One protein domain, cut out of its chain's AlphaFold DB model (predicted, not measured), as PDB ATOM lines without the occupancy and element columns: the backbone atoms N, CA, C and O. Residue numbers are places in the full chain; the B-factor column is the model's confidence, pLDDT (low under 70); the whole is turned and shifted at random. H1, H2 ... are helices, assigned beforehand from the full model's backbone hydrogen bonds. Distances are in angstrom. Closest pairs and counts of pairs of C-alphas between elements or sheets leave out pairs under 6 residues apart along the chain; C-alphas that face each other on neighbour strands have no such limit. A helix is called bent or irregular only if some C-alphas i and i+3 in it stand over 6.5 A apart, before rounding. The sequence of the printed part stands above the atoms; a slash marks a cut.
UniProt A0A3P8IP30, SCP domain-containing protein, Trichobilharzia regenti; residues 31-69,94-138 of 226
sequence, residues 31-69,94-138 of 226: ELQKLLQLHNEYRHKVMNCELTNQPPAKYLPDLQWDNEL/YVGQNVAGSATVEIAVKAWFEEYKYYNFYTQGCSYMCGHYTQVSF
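AT A GLANCE: This is residues 31 to 69 and 94 to 138 of the 226 residues of the protein "SCP domain-containing protein" of Trichobilharzia regenti (UniProt A0A3P8IP30). Two longer helices, H1 and H2, lie side by side and run the same way, and a short third helix, H3, packs crosswise on H2. Long loops make up much of the rest: residues 48 to 69 leave the end of H1 and fold back along it, and residues 118 to 130 lead from H2 to H3. The printed part has 84 residues, with three named helices in the order H1, H2, H3 and no named strand; the class is all helix, though only 36 of the 84 residues are in named elements. The whole is compact, with a radius of gyration of the C-alphas of 12.7 A, and its outline is rounded, spanning 35 by 27 by 26 A.

HOW THE PARTS SIT: H1, residues 31 to 47, touches H2, residues 105 to 117, at a shallow tilt of 20 degrees. They run the same way, and their closest C-alphas, those of Leu 35 and Val 105, are 5.9 A apart. H3, residues 131 to 136, touches H2 with residues 112 to 116 of H2 alone. The closest C-alphas of this pair, those of Phe 113 and Tyr 133, are 4.7 A apart. H2 and H3 run opposite ways at a steep tilt of 69 degrees, only just short of about perpendicular. H1 and H3 only just touch, with 3 pairs of C-alphas within 8 A, and H1 does so with residues 39 to 43 alone. The closest C-alphas there are those of His 39 and Val 136, 6.6 A apart, and the lines are about perpendicular at 88 degrees. The helix packing is only just mostly crossed, with 1 of the 3 touching pairs at a shallow tilt. In H1 and H3 every O i to N i+4 pair is within hydrogen-bond range; in H2, 6 of 9 are.

IN THESE COORDINATES: H1 begins at C-alpha 31, at (529.691, 460.714, 351.278), and is 24.4 A long from first to last C-alpha. H2 begins at C-alpha 105, at (533.946, 465.148, 353.829), and is 20.0 A long. H2 is neither bent nor irregular, but only just: C-alphas 113 and 116 are 6.2 A apart. H3 ends at C-alpha 136, at (531.888, 477.732, 348.593). Between H2 and H3, residues 119 to 120 pair with residues 125 to 126, antiparallel, in stretches too short to be named strands.

THE WHOLE: The two C-alphas farthest apart, those of Asn 67 and Thr 123, are 35.9 A apart. Residues 70 to 93 are not printed, and C-alphas 69 and 94 are 10.9 A apart across this cut. The link across the cut joins H1 to H2; the link from H2 to H3 is long, with 13 residues. The mean pLDDT of the printed part is 89.1, and no printed residue is under 70.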
ATOM      1  N   GLU A  31     528.702 459.661 350.997       87.12
ATOM      2  CA  GLU A  31     529.691 460.714 351.278       87.12
ATOM      3  C   GLU A  31     529.635 461.812 350.212       87.12
ATOM      4  O   GLU A  31     529.729 462.994 350.528       87.12
ATOM      5  N   LEU A  32     529.408 461.445 348.947       89.56
ATOM      6  CA  LEU A  32     529.248 462.409 347.857       89.56
ATOM      7  C   LEU A  32     527.898 463.148 347.939       89.56
ATOM      8  O   LEU A  32     527.829 464.341 347.641       89.56
ATOM      9  N   GLN A  33     526.834 462.482 348.409       91.44
ATOM     10  CA  GLN A  33     525.573 463.156 348.755       91.44
ATOM     11  C   GLN A  33     525.800 464.132 349.912       91.44
ATOM     12  O   GLN A  33     525.335 465.270 349.864       91.44
ATOM     13  N   LYS A  34     526.570 463.721 350.926       93.06
ATOM     14  CA  LYS A  34     526.881 464.544 352.094       93.06
ATOM     15  C   LYS A  34     527.760 465.747 351.746       93.06
ATOM     16  O   LYS A  34     527.497 466.847 352.227       93.06
ATOM     17  N   LEU A  35     528.730 465.574 350.848       92.94
ATOM     18  CA  LEU A  35     529.537 466.638 350.248       92.94
ATOM     19  C   LEU A  35     528.647 467.706 349.592       92.94
ATOM     20  O   LEU A  35     528.816 468.895 349.870       92.94
ATOM     21  N   LEU A  36     527.677 467.294 348.766       93.00
ATOM     22  CA  LEU A  36     526.736 468.206 348.107       93.00
ATOM     23  C   LEU A  36     525.785 468.880 349.113       93.00
ATOM     24  O   LEU A  36     525.605 470.098 349.077       93.00
ATOM     25  N   GLN A  37     525.234 468.103 350.051       95.00
ATOM     26  CA  GLN A  37     524.368 468.584 351.128       95.00
ATOM     27  C   GLN A  37     525.053 469.686 351.947       95.00
ATOM     28  O   GLN A  37     524.465 470.744 352.139       95.00
ATOM     29  N   LEU A  38     526.291 469.470 352.402       95.69
ATOM     30  CA  LEU A  38     527.025 470.429 353.237       95.69
ATOM     31  C   LEU A  38     527.300 471.750 352.510       95.69
ATOM     32  O   LEU A  38     527.157 472.816 353.106       95.69
ATOM     33  N   HIS A  39     527.648 471.703 351.219       94.50
ATOM     34  CA  HIS A  39     527.809 472.921 350.419       94.50
ATOM     35  C   HIS A  39     526.500 473.711 350.338       94.50
ATOM     36  O   HIS A  39     526.504 474.926 350.532       94.50
ATOM     37  N   ASN A  40     525.380 473.032 350.098       94.25
ATOM     38  CA  ASN A  40     524.068 473.665 349.983       94.25
ATOM     39  C   ASN A  40     523.555 474.178 351.342       94.25
ATOM     40  O   ASN A  40     523.066 475.304 351.421       94.25
ATOM     41  N   GLU A  41     523.760 473.438 352.435       96.00
ATOM     42  CA  GLU A  41     523.516 473.905 353.808       96.00
ATOM     43  C   GLU A  41     524.304 475.191 354.103       96.00
ATOM     44  O   GLU A  41     523.728 476.189 354.536       96.00
ATOM     45  N   TYR A  42     525.609 475.217 353.822       95.38
ATOM     46  CA  TYR A  42     526.446 476.394 354.063       95.38
ATOM     47  C   TYR A  42     526.112 477.583 353.152       95.38
ATOM     48  O   TYR A  42     526.142 478.725 353.613       95.38
ATOM     49  N   ARG A  43     525.702 477.351 351.900       92.56
ATOM     50  CA  ARG A  43     525.196 478.405 351.002       92.56
ATOM     51  C   ARG A  43     523.885 479.008 351.512       92.56
ATOM     52  O   ARG A  43     523.748 480.232 351.504       92.56
ATOM     53  N   HIS A  44     522.982 478.194 352.062       89.94
ATOM     54  CA  HIS A  44     521.797 478.689 352.768       89.94
ATOM     55  C   HIS A  44     522.167 479.537 353.992       89.94
ATOM     56  O   HIS A  44     521.639 480.638 354.128       89.94
ATOM     57  N   LYS A  45     523.134 479.118 354.824       92.19
ATOM     58  CA  LYS A  45     523.602 479.933 355.966       92.19
ATOM     59  C   LYS A  45     524.082 481.327 355.542       92.19
ATOM     60  O   LYS A  45     523.770 482.314 356.210       92.19
ATOM     61  N   VAL A  46     524.799 481.417 354.415       88.44
ATOM     62  CA  VAL A  46     525.273 482.688 353.833       88.44
ATOM     63  C   VAL A  46     524.119 483.557 353.309       88.44
ATOM     64  O   VAL A  46     524.226 484.777 353.357       88.44
ATOM     65  N   MET A  47     522.997 482.989 352.855       85.19
ATOM     66  CA  MET A  47     521.792 483.776 352.522       85.19
ATOM     67  C   MET A  47     520.999 484.201 353.770       85.19
ATOM     68  O   MET A  47     520.501 485.323 353.838       85.19
ATOM     69  N   ASN A  48     520.917 483.334 354.782       82.81
ATOM     70  CA  ASN A  48     520.035 483.462 355.949       82.81
ATOM     71  C   ASN A  48     520.542 484.399 357.067       82.81
ATOM     72  O   ASN A  48     519.984 484.388 358.164       82.81
ATOM     73  N   CYS A  49     521.593 485.194 356.835       82.31
ATOM     74  CA  CYS A  49     522.276 485.996 357.867       82.31
ATOM     75  C   CYS A  49     522.903 485.174 359.025       82.31
ATOM     76  O   CYS A  49     523.179 485.732 360.086       82.31
ATOM     77  N   GLU A  50     523.156 483.868 358.856       87.19
ATOM     78  CA  GLU A  50     523.630 482.985 359.944       87.19
ATOM     79  C   GLU A  50     525.134 483.130 360.272       87.19
ATOM     80  O   GLU A  50     525.621 482.523 361.226       87.19
ATOM     81  N   LEU A  51     525.888 483.917 359.494       87.00
ATOM     82  CA  LEU A  51     527.327 484.127 359.676       87.00
ATOM     83  C   LEU A  51     527.607 485.501 360.290       87.00
ATOM     84  O   LEU A  51     527.295 486.541 359.709       87.00
ATOM     85  N   THR A  52     528.298 485.517 361.428       82.38
ATOM     86  CA  THR A  52     528.823 486.754 362.018       82.38
ATOM     87  C   THR A  52     529.795 487.444 361.052       82.38
ATOM     88  O   THR A  52     530.674 486.801 360.483       82.38
ATOM     89  N   ASN A  53     529.661 488.766 360.908       77.81
ATOM     90  CA  ASN A  53     530.466 489.659 360.056       77.81
ATOM     91  C   ASN A  53     530.345 489.478 358.527       77.81
ATOM     92  O   ASN A  53     530.880 490.319 357.799       77.81
ATOM     93  N   GLN A  54     529.613 488.480 358.024       83.62
ATOM     94  CA  GLN A  54     529.325 488.344 356.588       83.62
ATOM     95  C   GLN A  54     527.954 488.953 356.239       83.62
ATOM     96  O   GLN A  54     527.015 488.816 357.022       83.62
ATOM     97  N   PRO A  55     527.802 489.631 355.084       79.12
ATOM     98  CA  PRO A  55     526.487 490.047 354.601       79.12
ATOM     99  C   PRO A  55     525.659 488.837 354.143       79.12
ATOM    100  O   PRO A  55     526.241 487.869 353.650       79.12
ATOM    101  N   PRO A  56     524.314 488.915 354.181       78.56
ATOM    102  CA  PRO A  56     523.483 487.973 353.447       78.56
ATOM    103  C   PRO A  56     523.771 488.055 351.945       78.56
ATOM    104  O   PRO A  56     523.734 489.140 351.351       78.56
ATOM    105  N   ALA A  57     524.012 486.913 351.306       77.69
ATOM    106  CA  ALA A  57     524.034 486.849 349.850       77.69
ATOM    107  C   ALA A  57     522.614 487.014 349.287       77.69
ATOM    108  O   ALA A  57     521.676 486.366 349.743       77.69
ATOM    109  N   LYS A  58     522.459 487.851 348.250       71.94
ATOM    110  CA  LYS A  58     521.168 488.062 347.567       71.94
ATOM    111  C   LYS A  58     520.659 486.795 346.872       71.94
ATOM    112  O   LYS A  58     519.453 486.613 346.765       71.94
ATOM    113  N   TYR A  59     521.569 485.976 346.341       73.44
ATOM    114  CA  TYR A  59     521.237 484.746 345.629       73.44
ATOM    115  C   TYR A  59     522.442 483.795 345.586       73.44
ATOM    116  O   TYR A  59     523.454 484.084 344.938       73.44
ATOM    117  N   LEU A  60     522.311 482.655 346.266       82.06
ATOM    118  CA  LEU A  60     523.183 481.488 346.158       82.06
ATOM    119  C   LEU A  60     522.295 480.280 345.837       82.06
ATOM    120  O   LEU A  60     521.745 479.685 346.759       82.06
ATOM    121  N   PRO A  61     522.113 479.913 344.556       81.44
ATOM    122  CA  PRO A  61     521.356 478.716 344.224       81.44
ATOM    123  C   PRO A  61     522.073 477.477 344.761       81.44
ATOM    124  O   PRO A  61     523.310 477.460 344.854       81.44
ATOM    125  N   ASP A  62     521.292 476.443 345.063       86.31
ATOM    126  CA  ASP A  62     521.814 475.114 345.355       86.31
ATOM    127  C   ASP A  62     522.699 474.618 344.212       86.31
ATOM    128  O   ASP A  62     522.369 474.742 343.028       86.31
ATOM    129  N   LEU A  63     523.837 474.041 344.585       88.19
ATOM    130  CA  LEU A  63     524.677 473.295 343.668       88.19
ATOM    131  C   LEU A  63     523.955 472.002 343.275       88.19
ATOM    132  O   LEU A  63     523.230 471.402 344.073       88.19
ATOM    133  N   GLN A  64     524.192 471.565 342.043       88.50
ATOM    134  CA  GLN A  64     523.728 470.290 341.503       88.50
ATOM    135  C   GLN A  64     524.947 469.429 341.179       88.50
ATOM    136  O   GLN A  64     525.994 469.961 340.804       88.50
ATOM    137  N   TRP A  65     524.821 468.110 341.312       90.75
ATOM    138  CA  TRP A  65     525.913 467.201 340.982       90.75
ATOM    139  C   TRP A  65     526.199 467.192 339.478       90.75
ATOM    140  O   TRP A  65     525.270 467.136 338.666       90.75
ATOM    141  N   ASP A  66     527.481 467.159 339.119       90.62
ATOM    142  CA  ASP A  66     527.941 466.962 337.747       90.62
ATOM    143  C   ASP A  66     528.956 465.813 337.683       90.62
ATOM    144  O   ASP A  66     529.987 465.827 338.357       90.62
ATOM    145  N   ASN A  67     528.653 464.806 336.861       90.31
ATOM    146  CA  ASN A  67     529.469 463.600 336.751       90.31
ATOM    147  C   ASN A  67     530.803 463.824 336.019       90.31
ATOM    148  O   ASN A  67     531.737 463.070 336.276       90.31
ATOM    149  N   GLU A  68     530.930 464.831 335.144       91.50
ATOM    150  CA  GLU A  68     532.221 465.153 334.521       91.50
ATOM    151  C   GLU A  68     533.151 465.805 335.551       91.50
ATOM    152  O   GLU A  68     534.302 465.395 335.693       91.50
ATOM    153  N   LEU A  69     532.634 466.761 336.332       92.62
ATOM    154  CA  LEU A  69     533.407 467.403 337.401       92.62
ATOM    155  C   LEU A  69     533.828 466.399 338.481       92.62
ATOM    156  O   LEU A  69     534.969 466.434 338.933       92.62
ATOM    157  N   TYR A  94     535.858 477.058 332.595       82.50
ATOM    158  CA  TYR A  94     536.634 477.211 333.820       82.50
ATOM    159  C   TYR A  94     535.993 476.362 334.921       82.50
ATOM    160  O   TYR A  94     534.765 476.296 335.018       82.50
ATOM    161  N   VAL A  95     536.820 475.737 335.756       85.31
ATOM    162  CA  VAL A  95     536.406 474.914 336.897       85.31
ATOM    163  C   VAL A  95     537.280 475.308 338.084       85.31
ATOM    164  O   VAL A  95     538.501 475.204 338.012       85.31
ATOM    165  N   GLY A  96     536.658 475.788 339.161       87.06
ATOM    166  CA  GLY A  96     537.350 476.066 340.420       87.06
ATOM    167  C   GLY A  96     537.574 474.795 341.242       87.06
ATOM    168  O   GLY A  96     536.854 473.810 341.077       87.06
ATOM    169  N   GLN A  97     538.555 474.826 342.143       89.62
ATOM    170  CA  GLN A  97     538.943 473.683 342.971       89.62
ATOM    171  C   GLN A  97     539.106 474.078 344.437       89.62
ATOM    172  O   GLN A  97     539.713 475.101 344.738       89.62
ATOM    173  N   ASN A  98     538.652 473.200 345.333       93.12
ATOM    174  CA  ASN A  98     539.040 473.183 346.739       93.12
ATOM    175  C   ASN A  98     539.698 471.826 347.028       93.12
ATOM    176  O   ASN A  98     539.154 470.796 346.627       93.12
ATOM    177  N   VAL A  99     540.836 471.811 347.726       91.62
ATOM    178  CA  VAL A  99     541.610 470.587 348.014       91.62
ATOM    179  C   VAL A  99     541.768 470.424 349.533       91.62
ATOM    180  O   VAL A  99     541.868 471.405 350.269       91.62
ATOM    181  N   ALA A 100     541.711 469.186 350.033       91.69
ATOM    182  CA  ALA A 100     541.832 468.881 351.460       91.69
ATOM    183  C   ALA A 100     542.389 467.470 351.695       91.69
ATOM    184  O   ALA A 100     541.802 466.488 351.251       91.69
ATOM    185  N   GLY A 101     543.467 467.362 352.478       89.81
ATOM    186  CA  GLY A 101     543.816 466.118 353.162       89.81
ATOM    187  C   GLY A 101     542.994 466.019 354.445       89.81
ATOM    188  O   GLY A 101     543.250 466.758 355.394       89.81
ATOM    189  N   SER A 102     541.972 465.163 354.473       89.81
ATOM    190  CA  SER A 102     541.079 465.031 355.630       89.81
ATOM    191  C   SER A 102     540.517 463.619 355.776       89.81
ATOM    192  O   SER A 102     540.489 462.859 354.815       89.81
ATOM    193  N   ALA A 103     540.061 463.280 356.983       87.38
ATOM    194  CA  ALA A 103     539.519 461.956 357.287       87.38
ATOM    195  C   ALA A 103     538.066 461.761 356.819       87.38
ATOM    196  O   ALA A 103     537.660 460.625 356.602       87.38
ATOM    197  N   THR A 104     537.281 462.840 356.679       90.69
ATOM    198  CA  THR A 104     535.900 462.789 356.162       90.69
ATOM    199  C   THR A 104     535.539 464.065 355.391       90.69
ATOM    200  O   THR A 104     536.167 465.118 355.564       90.69
ATOM    201  N   VAL A 105     534.482 463.993 354.572       91.38
ATOM    202  CA  VAL A 105     533.946 465.148 353.829       91.38
ATOM    203  C   VAL A 105     533.413 466.248 354.755       91.38
ATOM    204  O   VAL A 105     533.583 467.428 354.454       91.38
ATOM    205  N   GLU A 106     532.831 465.902 355.910       94.81
ATOM    206  CA  GLU A 106     532.361 466.871 356.909       94.81
ATOM    207  C   GLU A 106     533.495 467.771 357.389       94.81
ATOM    208  O   GLU A 106     533.322 468.987 357.468       94.81
ATOM    209  N   ILE A 107     534.652 467.185 357.709       93.69
ATOM    210  CA  ILE A 107     535.793 467.926 358.253       93.69
ATOM    211  C   ILE A 107     536.371 468.853 357.175       93.69
ATOM    212  O   ILE A 107     536.600 470.030 357.457       93.69
ATOM    213  N   ALA A 108     536.534 468.360 355.942       94.06
ATOM    214  CA  ALA A 108     537.027 469.149 354.812       94.06
ATOM    215  C   ALA A 108     536.122 470.353 354.495       94.06
ATOM    216  O   ALA A 108     536.573 471.498 354.551       94.06
ATOM    217  N   VAL A 109     534.828 470.124 354.234       93.69
ATOM    218  CA  VAL A 109     533.900 471.200 353.836       93.69
ATOM    219  C   VAL A 109     533.671 472.187 354.984       93.69
ATOM    220  O   VAL A 109     533.577 473.392 354.748       93.69
ATOM    221  N   LYS A 110     533.645 471.718 356.241       96.69
ATOM    222  CA  LYS A 110     533.567 472.596 357.417       96.69
ATOM    223  C   LYS A 110     534.813 473.471 357.563       96.69
ATOM    224  O   LYS A 110     534.670 474.645 357.897       96.69
ATOM    225  N   ALA A 111     536.011 472.931 357.331       95.44
ATOM    226  CA  ALA A 111     537.251 473.703 357.388       95.44
ATOM    227  C   ALA A 111     537.276 474.790 356.303       95.44
ATOM    228  O   ALA A 111     537.461 475.960 356.629       95.44
ATOM    229  N   TRP A 112     536.978 474.421 355.050       96.62
ATOM    230  CA  TRP A 112     536.837 475.357 353.929       96.62
ATOM    231  C   TRP A 112     535.815 476.462 354.207       96.62
ATOM    232  O   TRP A 112     536.067 477.626 353.920       96.62
ATOM    233  N   PHE A 113     534.656 476.118 354.775       96.25
ATOM    234  CA  PHE A 113     533.614 477.091 355.085       96.25
ATOM    235  C   PHE A 113     534.006 478.036 356.228       96.25
ATOM    236  O   PHE A 113     533.773 479.239 356.128       96.25
ATOM    237  N   GLU A 114     534.615 477.530 357.305       96.25
ATOM    238  CA  GLU A 114     534.967 478.341 358.480       96.25
ATOM    239  C   GLU A 114     536.040 479.411 358.223       96.25
ATOM    240  O   GLU A 114     536.191 480.315 359.048       96.25
ATOM    241  N   GLU A 115     536.698 479.399 357.063       95.69
ATOM    242  CA  GLU A 115     537.518 480.517 356.583       95.69
ATOM    243  C   GLU A 115     536.747 481.852 356.485       95.69
ATOM    244  O   GLU A 115     537.365 482.920 356.510       95.69
ATOM    245  N   TYR A 116     535.402 481.840 356.495       93.56
ATOM    246  CA  TYR A 116     534.585 483.057 356.639       93.56
ATOM    247  C   TYR A 116     534.985 483.916 357.852       93.56
ATOM    248  O   TYR A 116     534.731 485.120 357.868       93.56
ATOM    249  N   LYS A 117     535.607 483.318 358.877       94.12
ATOM    250  CA  LYS A 117     536.106 484.007 360.077       94.12
ATOM    251  C   LYS A 117     537.281 484.950 359.780       94.12
ATOM    252  O   LYS A 117     537.501 485.889 360.542       94.12
ATOM    253  N   TYR A 118     538.016 484.708 358.692       94.62
ATOM    254  CA  TYR A 118     539.201 485.468 358.269       94.62
ATOM    255  C   TYR A 118     538.930 486.396 357.073       94.62
ATOM    256  O   TYR A 118     539.747 487.268 356.773       94.62
ATOM    257  N   TYR A 119     537.785 486.230 356.404       91.94
ATOM    258  CA  TYR A 119     537.398 487.006 355.229       91.94
ATOM    259  C   TYR A 119     536.555 488.239 355.582       91.94
ATOM    260  O   TYR A 119     535.543 488.144 356.271       91.94
ATOM    261  N   ASN A 120     536.904 489.405 355.041       88.38
ATOM    262  CA  ASN A 120     536.111 490.630 355.130       88.38
ATOM    263  C   ASN A 120     535.538 490.987 353.756       88.38
ATOM    264  O   ASN A 120     536.193 491.652 352.951       88.38
ATOM    265  N   PHE A 121     534.279 490.606 353.516       84.00
ATOM    266  CA  PHE A 121     533.565 490.864 352.261       84.00
ATOM    267  C   PHE A 121     533.573 492.345 351.841       84.00
ATOM    268  O   PHE A 121     533.628 492.655 350.654       84.00
ATOM    269  N   TYR A 122     533.532 493.283 352.793       78.75
ATOM    270  CA  TYR A 122     533.408 494.713 352.483       78.75
ATOM    271  C   TYR A 122     534.719 495.374 352.056       78.75
ATOM    272  O   TYR A 122     534.672 496.435 351.438       78.75
ATOM    273  N   THR A 123     535.861 494.775 352.398       82.62
ATOM    274  CA  THR A 123     537.193 495.221 351.957       82.62
ATOM    275  C   THR A 123     537.844 494.239 350.985       82.62
ATOM    276  O   THR A 123     538.968 494.486 350.567       82.62
ATOM    277  N   GLN A 124     537.179 493.113 350.685       83.00
ATOM    278  CA  GLN A 124     537.736 491.941 349.990       83.00
ATOM    279  C   GLN A 124     539.055 491.449 350.623       83.00
ATOM    280  O   GLN A 124     539.933 490.912 349.955       83.00
ATOM    281  N   GLY A 125     539.209 491.670 351.933       87.94
ATOM    282  CA  GLY A 125     540.433 491.366 352.669       87.94
ATOM    283  C   GLY A 125     540.405 489.959 353.251       87.94
ATOM    284  O   GLY A 125     539.359 489.505 353.707       87.94
ATOM    285  N   CYS A 126     541.560 489.301 353.299       94.12
ATOM    286  CA  CYS A 126     541.748 488.042 354.010       94.12
ATOM    287  C   CYS A 126     542.882 488.192 355.030       94.12
ATOM    288  O   CYS A 126     543.933 488.731 354.689       94.12
ATOM    289  N   SER A 127     542.679 487.736 356.269       95.12
ATOM    290  CA  SER A 127     543.720 487.752 357.313       95.12
ATOM    291  C   SER A 127     544.494 486.436 357.456       95.12
ATOM    292  O   SER A 127     545.474 486.393 358.198       95.12
ATOM    293  N   TYR A 128     544.069 485.373 356.765       92.69
ATOM    294  CA  TYR A 128     544.729 484.067 356.760       92.69
ATOM    295  C   TYR A 128     544.455 483.333 355.431       92.69
ATOM    296  O   TYR A 128     544.835 483.836 354.377       92.69
ATOM    297  N   MET A 129     543.769 482.187 355.458       91.12
ATOM    298  CA  MET A 129     543.230 481.500 354.283       91.12
ATOM    299  C   MET A 129     541.749 481.864 354.108       91.12
ATOM    300  O   MET A 129     541.011 481.874 355.093       91.12
ATOM    301  N   CYS A 130     541.337 482.180 352.874       92.75
ATOM    302  CA  CYS A 130     539.941 482.497 352.522       92.75
ATOM    303  C   CYS A 130     539.474 481.938 351.169       92.75
ATOM    304  O   CYS A 130     538.299 482.095 350.827       92.75
ATOM    305  N   GLY A 131     540.375 481.345 350.374       87.12
ATOM    306  CA  GLY A 131     540.076 480.937 348.999       87.12
ATOM    307  C   GLY A 131     538.945 479.913 348.937       87.12
ATOM    308  O   GLY A 131     538.003 480.074 348.155       87.12
ATOM    309  N   HIS A 132     538.971 478.930 349.839       93.69
ATOM    310  CA  HIS A 132     537.988 477.860 349.863       93.69
ATOM    311  C   HIS A 132     536.605 478.379 350.274       93.69
ATOM    312  O   HIS A 132     535.613 478.035 349.623       93.69
ATOM    313  N   TYR A 133     536.515 479.269 351.274       93.88
ATOM    314  CA  TYR A 133     535.237 479.908 351.626       93.88
ATOM    315  C   TYR A 133     534.696 480.772 350.486       93.88
ATOM    316  O   TYR A 133     533.500 480.700 350.188       93.88
ATOM    317  N   THR A 134     535.538 481.568 349.818       88.75
ATOM    318  CA  THR A 134     535.082 482.391 348.685       88.75
ATOM    319  C   THR A 134     534.605 481.548 347.506       88.75
ATOM    320  O   THR A 134     533.708 481.983 346.789       88.75
ATOM    321  N   GLN A 135     535.118 480.321 347.350       87.50
ATOM    322  CA  GLN A 135     534.631 479.368 346.354       87.50
ATOM    323  C   GLN A 135     533.310 478.692 346.778       87.50
ATOM    324  O   GLN A 135     532.400 478.581 345.955       87.50
ATOM    325  N   VAL A 136     533.148 478.301 348.051       87.31
ATOM    326  CA  VAL A 136     531.888 477.732 348.593       87.31
ATOM    327  C   VAL A 136     530.741 478.751 348.518       87.31
ATOM    328  O   VAL A 136     529.634 478.442 348.064       87.31
ATOM    329  N   SER A 137     531.020 479.991 348.921       84.75
ATOM    330  CA  SER A 137     530.082 481.123 348.901       84.75
ATOM    331  C   SER A 137     530.002 481.837 347.542       84.75
ATOM    332  O   SER A 137     529.374 482.892 347.441       84.75
ATOM    333  N   PHE A 138     530.600 481.278 346.481       77.50
ATOM    334  CA  PHE A 138     530.680 481.954 345.189       77.50
ATOM    335  C   PHE A 138     529.305 482.141 344.533       77.50
ATOM    336  O   PHE A 138     528.480 481.219 344.454       77.50
TER     337      PHE A 138